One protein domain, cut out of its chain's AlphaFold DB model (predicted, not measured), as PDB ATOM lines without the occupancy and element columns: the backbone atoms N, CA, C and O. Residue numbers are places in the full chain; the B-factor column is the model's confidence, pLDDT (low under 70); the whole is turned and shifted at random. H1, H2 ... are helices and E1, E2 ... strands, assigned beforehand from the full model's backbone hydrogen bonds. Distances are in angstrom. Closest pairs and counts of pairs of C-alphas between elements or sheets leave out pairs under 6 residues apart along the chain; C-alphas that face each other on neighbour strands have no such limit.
ATOM      1  N   VAL A   2     -44.395 -45.343 -33.407       93.00
ATOM      2  CA  VAL A   2     -43.285 -44.712 -34.141       93.00
ATOM      3  C   VAL A   2     -43.857 -43.848 -35.255       93.00
ATOM      4  O   VAL A   2     -44.736 -44.295 -35.990       93.00
ATOM      5  N   VAL A   3     -43.375 -42.614 -35.354       94.19
ATOM      6  CA  VAL A   3     -43.758 -41.656 -36.391       94.19
ATOM      7  C   VAL A   3     -42.533 -41.328 -37.224       94.19
ATOM      8  O   VAL A   3     -41.565 -40.779 -36.705       94.19
ATOM      9  N   THR A   4     -42.604 -41.606 -38.520       92.94
ATOM     10  CA  THR A   4     -41.536 -41.300 -39.474       92.94
ATOM     11  C   THR A   4     -41.947 -40.106 -40.327       92.94
ATOM     12  O   THR A   4     -42.978 -40.127 -40.999       92.94
ATOM     13  N   VAL A   5     -41.152 -39.039 -40.292       90.56
ATOM     14  CA  VAL A   5     -41.333 -37.845 -41.118       90.56
ATOM     15  C   VAL A   5     -40.229 -37.814 -42.161       90.56
ATOM     16  O   VAL A   5     -39.062 -37.570 -41.857       90.56
ATOM     17  N   GLU A   6     -40.623 -38.023 -43.410       89.62
ATOM     18  CA  GLU A   6     -39.714 -38.017 -44.548       89.62
ATOM     19  C   GLU A   6     -39.888 -36.753 -45.387       89.62
ATOM     20  O   GLU A   6     -41.002 -36.279 -45.624       89.62
ATOM     21  N   ARG A   7     -38.769 -36.208 -45.871       84.88
ATOM     22  CA  ARG A   7     -38.747 -35.188 -46.922       84.88
ATOM     23  C   ARG A   7     -37.684 -35.565 -47.960       84.88
ATOM     24  O   ARG A   7     -36.680 -36.161 -47.575       84.88
ATOM     25  N   PRO A   8     -37.868 -35.238 -49.253       80.62
ATOM     26  CA  PRO A   8     -36.972 -35.702 -50.319       80.62
ATOM     27  C   PRO A   8     -35.502 -35.286 -50.151       80.62
ATOM     28  O   PRO A   8     -34.614 -36.054 -50.508       80.62
ATOM     29  N   GLU A   9     -35.256 -34.105 -49.581       77.88
ATOM     30  CA  GLU A   9     -33.931 -33.460 -49.512       77.88
ATOM     31  C   GLU A   9     -33.355 -33.376 -48.088       77.88
ATOM     32  O   GLU A   9     -32.270 -32.839 -47.879       77.88
ATOM     33  N   VAL A  10     -34.082 -33.879 -47.088       76.38
ATOM     34  CA  VAL A  10     -33.731 -33.738 -45.665       76.38
ATOM     35  C   VAL A  10     -33.585 -35.132 -45.048       76.38
ATOM     36  O   VAL A  10     -34.296 -36.050 -45.471       76.38
ATOM     37  N   PRO A  11     -32.704 -35.321 -44.047       80.94
ATOM     38  CA  PRO A  11     -32.670 -36.546 -43.256       80.94
ATOM     39  C   PRO A  11     -34.055 -36.932 -42.725       80.94
ATOM     40  O   PRO A  11     -34.869 -36.070 -42.378       80.94
ATOM     41  N   VAL A  12     -34.315 -38.236 -42.662       86.75
ATOM     42  CA  VAL A  12     -35.571 -38.779 -42.141       86.75
ATOM     43  C   VAL A  12     -35.586 -38.600 -40.629       86.75
ATOM     44  O   VAL A  12     -34.608 -38.914 -39.950       86.75
ATOM     45  N   LEU A  13     -36.690 -38.084 -40.098       87.69
ATOM     46  CA  LEU A  13     -36.892 -37.945 -38.661       87.69
ATOM     47  C   LEU A  13     -37.796 -39.064 -38.173       87.69
ATOM     48  O   LEU A  13     -38.896 -39.231 -38.692       87.69
ATOM     49  N   GLU A  14     -37.371 -39.784 -37.147       90.75
ATOM     50  CA  GLU A  14     -38.219 -40.747 -36.457       90.75
ATOM     51  C   GLU A  14     -38.439 -40.325 -35.014       90.75
ATOM     52  O   GLU A  14     -37.494 -40.009 -34.291       90.75
ATOM     53  N   PHE A  15     -39.699 -40.356 -34.604       91.62
ATOM     54  CA  PHE A  15     -40.144 -40.048 -33.256       91.62
ATOM     55  C   PHE A  15     -40.732 -41.306 -32.632       91.62
ATOM     56  O   PHE A  15     -41.570 -41.979 -33.235       91.62
ATOM     57  N   VAL A  16     -40.317 -41.602 -31.407       91.75
ATOM     58  CA  VAL A  16     -40.979 -42.574 -30.544       91.75
ATOM     59  C   VAL A  16     -41.950 -41.791 -29.677       91.75
ATOM     60  O   VAL A  16     -41.539 -41.013 -28.818       91.75
ATOM     61  N   CYS A  17     -43.237 -41.966 -29.947       93.25
ATOM     62  CA  CYS A  17     -44.311 -41.277 -29.251       93.25
ATOM     63  C   CYS A  17     -45.116 -42.255 -28.398       93.25
ATOM     64  O   CYS A  17     -45.412 -43.379 -28.828       93.25
ATOM     65  N   ASN A  18     -45.553 -41.797 -27.236       93.88
ATOM     66  CA  ASN A  18     -46.553 -42.464 -26.416       93.88
ATOM     67  C   ASN A  18     -47.724 -41.506 -26.155       93.88
ATOM     68  O   ASN A  18     -47.647 -40.315 -26.462       93.88
ATOM     69  N   PHE A  19     -48.796 -42.048 -25.590       94.38
ATOM     70  CA  PHE A  19     -49.791 -41.229 -24.920       94.38
ATOM     71  C   PHE A  19     -49.675 -41.477 -23.421       94.38
ATOM     72  O   PHE A  19     -49.849 -42.612 -22.970       94.38
ATOM     73  N   LYS A  20     -49.376 -40.427 -22.663       89.62
ATOM     74  CA  LYS A  20     -49.345 -40.447 -21.203       89.62
ATOM     75  C   LYS A  20     -50.520 -39.622 -20.707       89.62
ATOM     76  O   LYS A  20     -50.629 -38.458 -21.059       89.62
ATOM     77  N   ASP A  21     -51.419 -40.239 -19.945       91.75
ATOM     78  CA  ASP A  21     -52.630 -39.573 -19.446       91.75
ATOM     79  C   ASP A  21     -53.456 -38.896 -20.566       91.75
ATOM     80  O   ASP A  21     -54.039 -37.834 -20.384       91.75
ATOM     81  N   LYS A  22     -53.515 -39.549 -21.741       91.94
ATOM     82  CA  LYS A  22     -54.121 -39.071 -23.005       91.94
ATOM     83  C   LYS A  22     -53.406 -37.915 -23.718       91.94
ATOM     84  O   LYS A  22     -53.841 -37.531 -24.801       91.94
ATOM     85  N   GLU A  23     -52.298 -37.418 -23.188       93.44
ATOM     86  CA  GLU A  23     -51.472 -36.397 -23.834       93.44
ATOM     87  C   GLU A  23     -50.350 -37.049 -24.652       93.44
ATOM     88  O   GLU A  23     -49.716 -38.018 -24.218       93.44
ATOM     89  N   LEU A  24     -50.100 -36.538 -25.856       94.06
ATOM     90  CA  LEU A  24     -49.030 -37.008 -26.727       94.06
ATOM     91  C   LEU A  24     -47.674 -36.594 -26.148       94.06
ATOM     92  O   LEU A  24     -47.333 -35.411 -26.126       94.06
ATOM     93  N   ALA A  25     -46.843 -37.571 -25.787       92.38
ATOM     94  CA  ALA A  25     -45.463 -37.325 -25.387       92.38
ATOM     95  C   ALA A  25     -44.474 -37.934 -26.388       92.38
ATOM     96  O   ALA A  25     -44.640 -39.061 -26.862       92.38
ATOM     97  N   ILE A  26     -43.416 -37.183 -26.691       92.12
ATOM     98  CA  ILE A  26     -42.265 -37.674 -27.454       92.12
ATOM     99  C   ILE A  26     -41.264 -38.245 -26.445       92.12
ATOM    100  O   ILE A  26     -40.671 -37.503 -25.661       92.12
ATOM    101  N   GLU A  27     -41.084 -39.563 -26.452       88.06
ATOM    102  CA  GLU A  27     -40.128 -40.261 -25.583       88.06
ATOM    103  C   GLU A  27     -38.705 -40.151 -26.124       88.06
ATOM    104  O   GLU A  27     -37.762 -39.873 -25.380       88.06
ATOM    105  N   ASN A  28     -38.549 -40.385 -27.428       86.94
ATOM    106  CA  ASN A  28     -37.251 -40.388 -28.083       86.94
ATOM    107  C   ASN A  28     -37.344 -39.926 -29.541       86.94
ATOM    108  O   ASN A  28     -38.417 -39.943 -30.149       86.94
ATOM    109  N   MET A  29     -36.212 -39.522 -30.113       86.88
ATOM    110  CA  MET A  29     -36.122 -39.052 -31.491       86.88
ATOM    111  C   MET A  29     -34.781 -39.442 -32.105       86.88
ATOM    112  O   MET A  29     -33.746 -39.275 -31.473       86.88
ATOM    113  N   ARG A  30     -34.789 -39.872 -33.366       83.38
ATOM    114  CA  ARG A  30     -33.564 -40.136 -34.132       83.38
ATOM    115  C   ARG A  30     -33.623 -39.530 -35.527       83.38
ATOM    116  O   ARG A  30     -34.695 -39.371 -36.112       83.38
ATOM    117  N   MET A  31     -32.450 -39.192 -36.052       81.38
ATOM    118  CA  MET A  31     -32.276 -38.697 -37.416       81.38
ATOM    119  C   MET A  31     -31.576 -39.766 -38.246       81.38
ATOM    120  O   MET A  31     -30.439 -40.131 -37.956       81.38
ATOM    121  N   LEU A  32     -32.234 -40.250 -39.293       79.56
ATOM    122  CA  LEU A  32     -31.665 -41.213 -40.225       79.56
ATOM    123  C   LEU A  32     -31.181 -40.499 -41.485       79.56
ATOM    124  O   LEU A  32     -31.933 -39.769 -42.140       79.56
ATOM    125  N   ASN A  33     -29.920 -40.728 -41.854       74.81
ATOM    126  CA  ASN A  33     -29.389 -40.226 -43.113       74.81
ATOM    127  C   ASN A  33     -29.794 -41.158 -44.266       74.81
ATOM    128  O   ASN A  33     -29.671 -42.377 -44.163       74.81
ATOM    129  N   ARG A  34     -30.264 -40.584 -45.378       67.44
ATOM    130  CA  ARG A  34     -30.820 -41.332 -46.520       67.44
ATOM    131  C   ARG A  34     -29.756 -42.140 -47.284       67.44
ATOM    132  O   ARG A  34     -30.105 -43.051 -48.025       67.44
ATOM    133  N   SER A  35     -28.473 -41.817 -47.107       62.09
ATOM    134  CA  SER A  35     -27.351 -42.370 -47.879       62.09
ATOM    135  C   SER A  35     -26.490 -43.409 -47.149       62.09
ATOM    136  O   SER A  35     -25.598 -43.983 -47.771       62.09
ATOM    137  N   SER A  36     -26.717 -43.687 -45.861       55.44
ATOM    138  CA  SER A  36     -25.882 -44.632 -45.107       55.44
ATOM    139  C   SER A  36     -26.526 -46.017 -45.012       55.44
ATOM    140  O   SER A  36     -27.550 -46.182 -44.348       55.44
ATOM    141  N   VAL A  37     -25.862 -47.026 -45.590       52.50
ATOM    142  CA  VAL A  37     -26.096 -48.474 -45.363       52.50
ATOM    143  C   VAL A  37     -26.068 -48.829 -43.861       52.50
ATOM    144  O   VAL A  37     -26.687 -49.797 -43.426       52.50
ATOM    145  N   ASP A  38     -25.449 -47.961 -43.062       49.84
ATOM    146  CA  ASP A  38     -25.330 -48.002 -41.606       49.84
ATOM    147  C   ASP A  38     -26.438 -47.247 -40.851       49.84
ATOM    148  O   ASP A  38     -26.233 -46.836 -39.712       49.84
ATOM    149  N   ALA A  39     -27.639 -47.076 -41.417       53.78
ATOM    150  CA  ALA A  39     -28.778 -46.464 -40.707       53.78
ATOM    151  C   ALA A  39     -29.097 -47.137 -39.348       53.78
ATOM    152  O   ALA A  39     -29.723 -46.527 -38.485       53.78
ATOM    153  N   LYS A  40     -28.621 -48.372 -39.131       51.41
ATOM    154  CA  LYS A  40     -28.665 -49.089 -37.845       51.41
ATOM    155  C   LYS A  40     -27.768 -48.488 -36.750       51.41
ATOM    156  O   LYS A  40     -27.996 -48.781 -35.584       51.41
ATOM    157  N   TYR A  41     -26.786 -47.664 -37.114       50.78
ATOM    158  CA  TYR A  41     -25.819 -47.012 -36.221       50.78
ATOM    159  C   TYR A  41     -25.940 -45.482 -36.232       50.78
ATOM    160  O   TYR A  41     -25.049 -44.784 -35.747       50.78
ATOM    161  N   ALA A  42     -27.017 -44.939 -36.809       57.44
ATOM    162  CA  ALA A  42     -27.284 -43.512 -36.733       57.44
ATOM    163  C   ALA A  42     -27.391 -43.117 -35.255       57.44
ATOM    164  O   ALA A  42     -28.238 -43.654 -34.541       57.44
ATOM    165  N   ASN A  43     -26.495 -42.227 -34.808       56.88
ATOM    166  CA  ASN A  43     -26.448 -41.719 -33.438       56.88
ATOM    167  C   ASN A  43     -27.873 -41.453 -32.937       56.88
ATOM    168  O   ASN A  43     -28.614 -40.724 -33.600       56.88
ATOM    169  N   GLU A  44     -28.239 -41.996 -31.773       62.06
ATOM    170  CA  GLU A  44     -29.594 -41.915 -31.192       62.06
ATOM    171  C   GLU A  44     -30.042 -40.485 -30.833       62.06
ATOM    172  O   GLU A  44     -31.060 -40.289 -30.182       62.06
ATOM    173  N   GLY A  45     -29.302 -39.469 -31.281       64.75
ATOM    174  CA  GLY A  45     -29.513 -38.083 -30.917       64.75
ATOM    175  C   GLY A  45     -29.288 -37.855 -29.420       64.75
ATOM    176  O   GLY A  45     -29.035 -38.779 -28.646       64.75
ATOM    177  N   PRO A  46     -29.321 -36.596 -28.973       70.19
ATOM    178  CA  PRO A  46     -29.462 -36.313 -27.555       70.19
ATOM    179  C   PRO A  46     -30.841 -36.776 -27.069       70.19
ATOM    180  O   PRO A  46     -31.827 -36.697 -27.803       70.19
ATOM    181  N   GLN A  47     -30.927 -37.173 -25.798       73.12
ATOM    182  CA  GLN A  47     -32.208 -37.476 -25.163       73.12
ATOM    183  C   GLN A  47     -33.168 -36.284 -25.316       73.12
ATOM    184  O   GLN A  47     -32.784 -35.133 -25.082       73.12
ATOM    185  N   PHE A  48     -34.428 -36.549 -25.669       78.69
ATOM    186  CA  PHE A  48     -35.423 -35.500 -25.928       78.69
ATOM    187  C   PHE A  48     -35.599 -34.532 -24.741       78.69
ATOM    188  O   PHE A  48     -35.795 -33.330 -24.922       78.69
ATOM    189  N   SER A  49     -35.443 -35.026 -23.511       78.19
ATOM    190  CA  SER A  49     -35.482 -34.242 -22.268       78.19
ATOM    191  C   SER A  49     -34.399 -33.155 -22.169       78.19
ATOM    192  O   SER A  49     -34.630 -32.140 -21.510       78.19
ATOM    193  N   VAL A  50     -33.250 -33.334 -22.828       82.62
ATOM    194  CA  VAL A  50     -32.098 -32.412 -22.794       82.62
ATOM    195  C   VAL A  50     -32.237 -31.293 -23.837       82.62
ATOM    196  O   VAL A  50     -31.550 -30.271 -23.764       82.62
ATOM    197  N   LEU A  51     -33.151 -31.439 -24.801       85.44
ATOM    198  CA  LEU A  51     -33.428 -30.400 -25.788       85.44
ATOM    199  C   LEU A  51     -34.029 -29.156 -25.128       85.44
ATOM    200  O   LEU A  51     -34.845 -29.229 -24.208       85.44
ATOM    201  N   LYS A  52     -33.658 -27.985 -25.660       89.62
ATOM    202  CA  LYS A  52     -34.247 -26.706 -25.252       89.62
ATOM    203  C   LYS A  52     -35.762 -26.741 -25.444       89.62
ATOM    204  O   LYS A  52     -36.255 -27.222 -26.464       89.62
ATOM    205  N   GLU A  53     -36.484 -26.128 -24.514       90.44
ATOM    206  CA  GLU A  53     -37.949 -26.110 -24.510       90.44
ATOM    207  C   GLU A  53     -38.556 -25.569 -25.815       90.44
ATOM    208  O   GLU A  53     -39.523 -26.122 -26.329       90.44
ATOM    209  N   SER A  54     -37.954 -24.535 -26.411       92.94
ATOM    210  CA  SER A  54     -38.412 -23.984 -27.694       92.94
ATOM    211  C   SER A  54     -38.327 -24.990 -28.848       92.94
ATOM    212  O   SER A  54     -39.202 -25.010 -29.716       92.94
ATOM    213  N   ILE A  55     -37.302 -25.849 -28.848       90.06
ATOM    214  CA  ILE A  55     -37.120 -26.898 -29.857       90.06
ATOM    215  C   ILE A  55     -38.164 -27.991 -29.639       90.06
ATOM    216  O   ILE A  55     -38.837 -28.371 -30.593       90.06
ATOM    217  N   ARG A  56     -38.362 -28.436 -28.390       90.69
ATOM    218  CA  ARG A  56     -39.398 -29.426 -28.057       90.69
ATOM    219  C   ARG A  56     -40.777 -28.968 -28.515       90.69
ATOM    220  O   ARG A  56     -41.428 -29.689 -29.263       90.69
ATOM    221  N   LYS A  57     -41.179 -27.741 -28.167       92.25
ATOM    222  CA  LYS A  57     -42.460 -27.160 -28.606       92.25
ATOM    223  C   LYS A  57     -42.597 -27.120 -30.127       92.25
ATOM    224  O   LYS A  57     -43.652 -27.449 -30.656       92.25
ATOM    225  N   SER A  58     -41.526 -26.770 -30.840       92.69
ATOM    226  CA  SER A  58     -41.537 -26.751 -32.310       92.69
ATOM    227  C   SER A  58     -41.699 -28.152 -32.913       92.69
ATOM    228  O   SER A  58     -42.379 -28.311 -33.927       92.69
ATOM    229  N   LEU A  59     -41.103 -29.178 -32.295       91.50
ATOM    230  CA  LEU A  59     -41.257 -30.572 -32.719       91.50
ATOM    231  C   LEU A  59     -42.671 -31.097 -32.442       91.50
ATOM    232  O   LEU A  59     -43.247 -31.729 -33.324       91.50
ATOM    233  N   HIS A  60     -43.263 -30.765 -31.293       93.25
ATOM    234  CA  HIS A  60     -44.678 -31.047 -31.026       93.25
ATOM    235  C   HIS A  60     -45.586 -30.380 -32.068       93.25
ATOM    236  O   HIS A  60     -46.349 -31.073 -32.736       93.25
ATOM    237  N   GLY A  61     -45.412 -29.080 -32.336       94.56
ATOM    238  CA  GLY A  61     -46.182 -28.381 -33.375       94.56
ATOM    239  C   GLY A  61     -46.012 -28.988 -34.777       94.56
ATOM    240  O   GLY A  61     -46.955 -29.038 -35.567       94.56
ATOM    241  N   CYS A  62     -44.827 -29.520 -35.093       92.69
ATOM    242  CA  CYS A  62     -44.573 -30.239 -36.343       92.69
ATOM    243  C   CYS A  62     -45.441 -31.507 -36.474       92.69
ATOM    244  O   CYS A  62     -45.933 -31.801 -37.571       92.69
ATOM    245  N   LEU A  63     -45.628 -32.255 -35.383       94.81
ATOM    246  CA  LEU A  63     -46.479 -33.447 -35.342       94.81
ATOM    247  C   LEU A  63     -47.970 -33.079 -35.350       94.81
ATOM    248  O   LEU A  63     -48.738 -33.662 -36.119       94.81
ATOM    249  N   GLU A  64     -48.361 -32.054 -34.593       95.19
ATOM    250  CA  GLU A  64     -49.755 -31.614 -34.479       95.19
ATOM    251  C   GLU A  64     -50.350 -31.174 -35.818       95.19
ATOM    252  O   GLU A  64     -51.462 -31.580 -36.167       95.19
ATOM    253  N   VAL A  65     -49.598 -30.404 -36.618       95.25
ATOM    254  CA  VAL A  65     -50.028 -29.964 -37.962       95.25
ATOM    255  C   VAL A  65     -50.236 -31.154 -38.910       95.25
ATOM    256  O   VAL A  65     -51.002 -31.058 -39.866       95.25
ATOM    257  N   ARG A  66     -49.600 -32.299 -38.638       92.56
ATOM    258  CA  ARG A  66     -49.785 -33.559 -39.382       92.56
ATOM    259  C   ARG A  66     -50.910 -34.432 -38.817       92.56
ATOM    260  O   ARG A  66     -51.085 -35.555 -39.276       92.56
ATOM    261  N   GLY A  67     -51.664 -33.936 -37.837       94.25
ATOM    262  CA  GLY A  67     -52.763 -34.658 -37.195       94.25
ATOM    263  C   GLY A  67     -52.328 -35.605 -36.076       94.25
ATOM    264  O   GLY A  67     -53.172 -36.290 -35.507       94.25
ATOM    265  N   ILE A  68     -51.040 -35.629 -35.731       95.88
ATOM    266  CA  ILE A  68     -50.509 -36.431 -34.629       95.88
ATOM    267  C   ILE A  68     -50.545 -35.550 -33.384       95.88
ATOM    268  O   ILE A  68     -49.634 -34.764 -33.136       95.88
ATOM    269  N   LYS A  69     -51.657 -35.639 -32.657       95.31
ATOM    270  CA  LYS A  69     -52.003 -34.803 -31.500       95.31
ATOM    271  C   LYS A  69     -52.851 -35.592 -30.508       95.31
ATOM    272  O   LYS A  69     -53.297 -36.691 -30.831       95.31
ATOM    273  N   ASP A  70     -53.145 -35.007 -29.356       95.19
ATOM    274  CA  ASP A  70     -53.882 -35.651 -28.256       95.19
ATOM    275  C   ASP A  70     -55.229 -36.243 -28.693       95.19
ATOM    276  O   ASP A  70     -55.594 -37.344 -28.291       95.19
TER     277      ASP A  70
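AT A GLANCE: This is residues 2 to 70 of the 101 residues of an uncharacterized protein of Aegilops tauschii subsp. strangulata (UniProt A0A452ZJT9). What shape do these atoms make? A twisted sheet of three strands, E1, E2 and E3, has one helix, H1, crossing over one face, above E3. A long stretch without a named element, residues 33 to 52, loops out from the end of E3 and folds back to H1. What are the counts and the size? The printed part has 69 residues, with three named strands and one named helix that follow along the chain as E1, E2, E3, H1; the antiparallel sheet has the order E1 - E2 - E3, and the class is mixed, helices and strands. It is compact, with a radius of gyration of the C-alphas of 12.5 A, yet elongated, spanning 38 by 24 by 20 A.

HOW THE PARTS SIT: How do the strands pair? E1, residues 2 to 7, and E2, residues 10 to 20, form a hairpin at 155 degrees, with N 5 and O 13 at 2.8 A. E2 and E3, residues 23 to 32, form another at 154 degrees, with N 16 and O 28 at 2.8 A. The three are a meander, each strand the antiparallel neighbour of the one before. Where is the helix? H1, residues 53 to 64, is on the sheet at a height of 9.7 A, over E3 and across the strands, at 83 degrees to E3 on the local plane. The closest C-alphas of E3 and H1, those of Ile 26 and His 60, are 7.9 A apart. Is its backbone complete? In H1 every O i to N i+4 pair is within hydrogen-bond range.

IN THESE COORDINATES: Where do the elements begin and end? E1 begins at C-alpha 2, (-43.285, -44.712, -34.141), and H1 ends at C-alpha 64, (-49.755, -31.614, -34.479). How long are they? From first to last C-alpha, E1 is 16.6 A, E2 29.8 A, E3 26.2 A and H1 16.4 A. E3 bends by 53 degrees at residue 28.

THE WHOLE: How far does it reach? The two C-alphas farthest apart, those of Asp 21 and Ser 35, are 38.1 A apart. Is there a cut or a long link? The printed part has no cut; E3 to H1 is a long link, and the other two are tight. Where is confidence low? Residues 34 to 45 have pLDDT under 70.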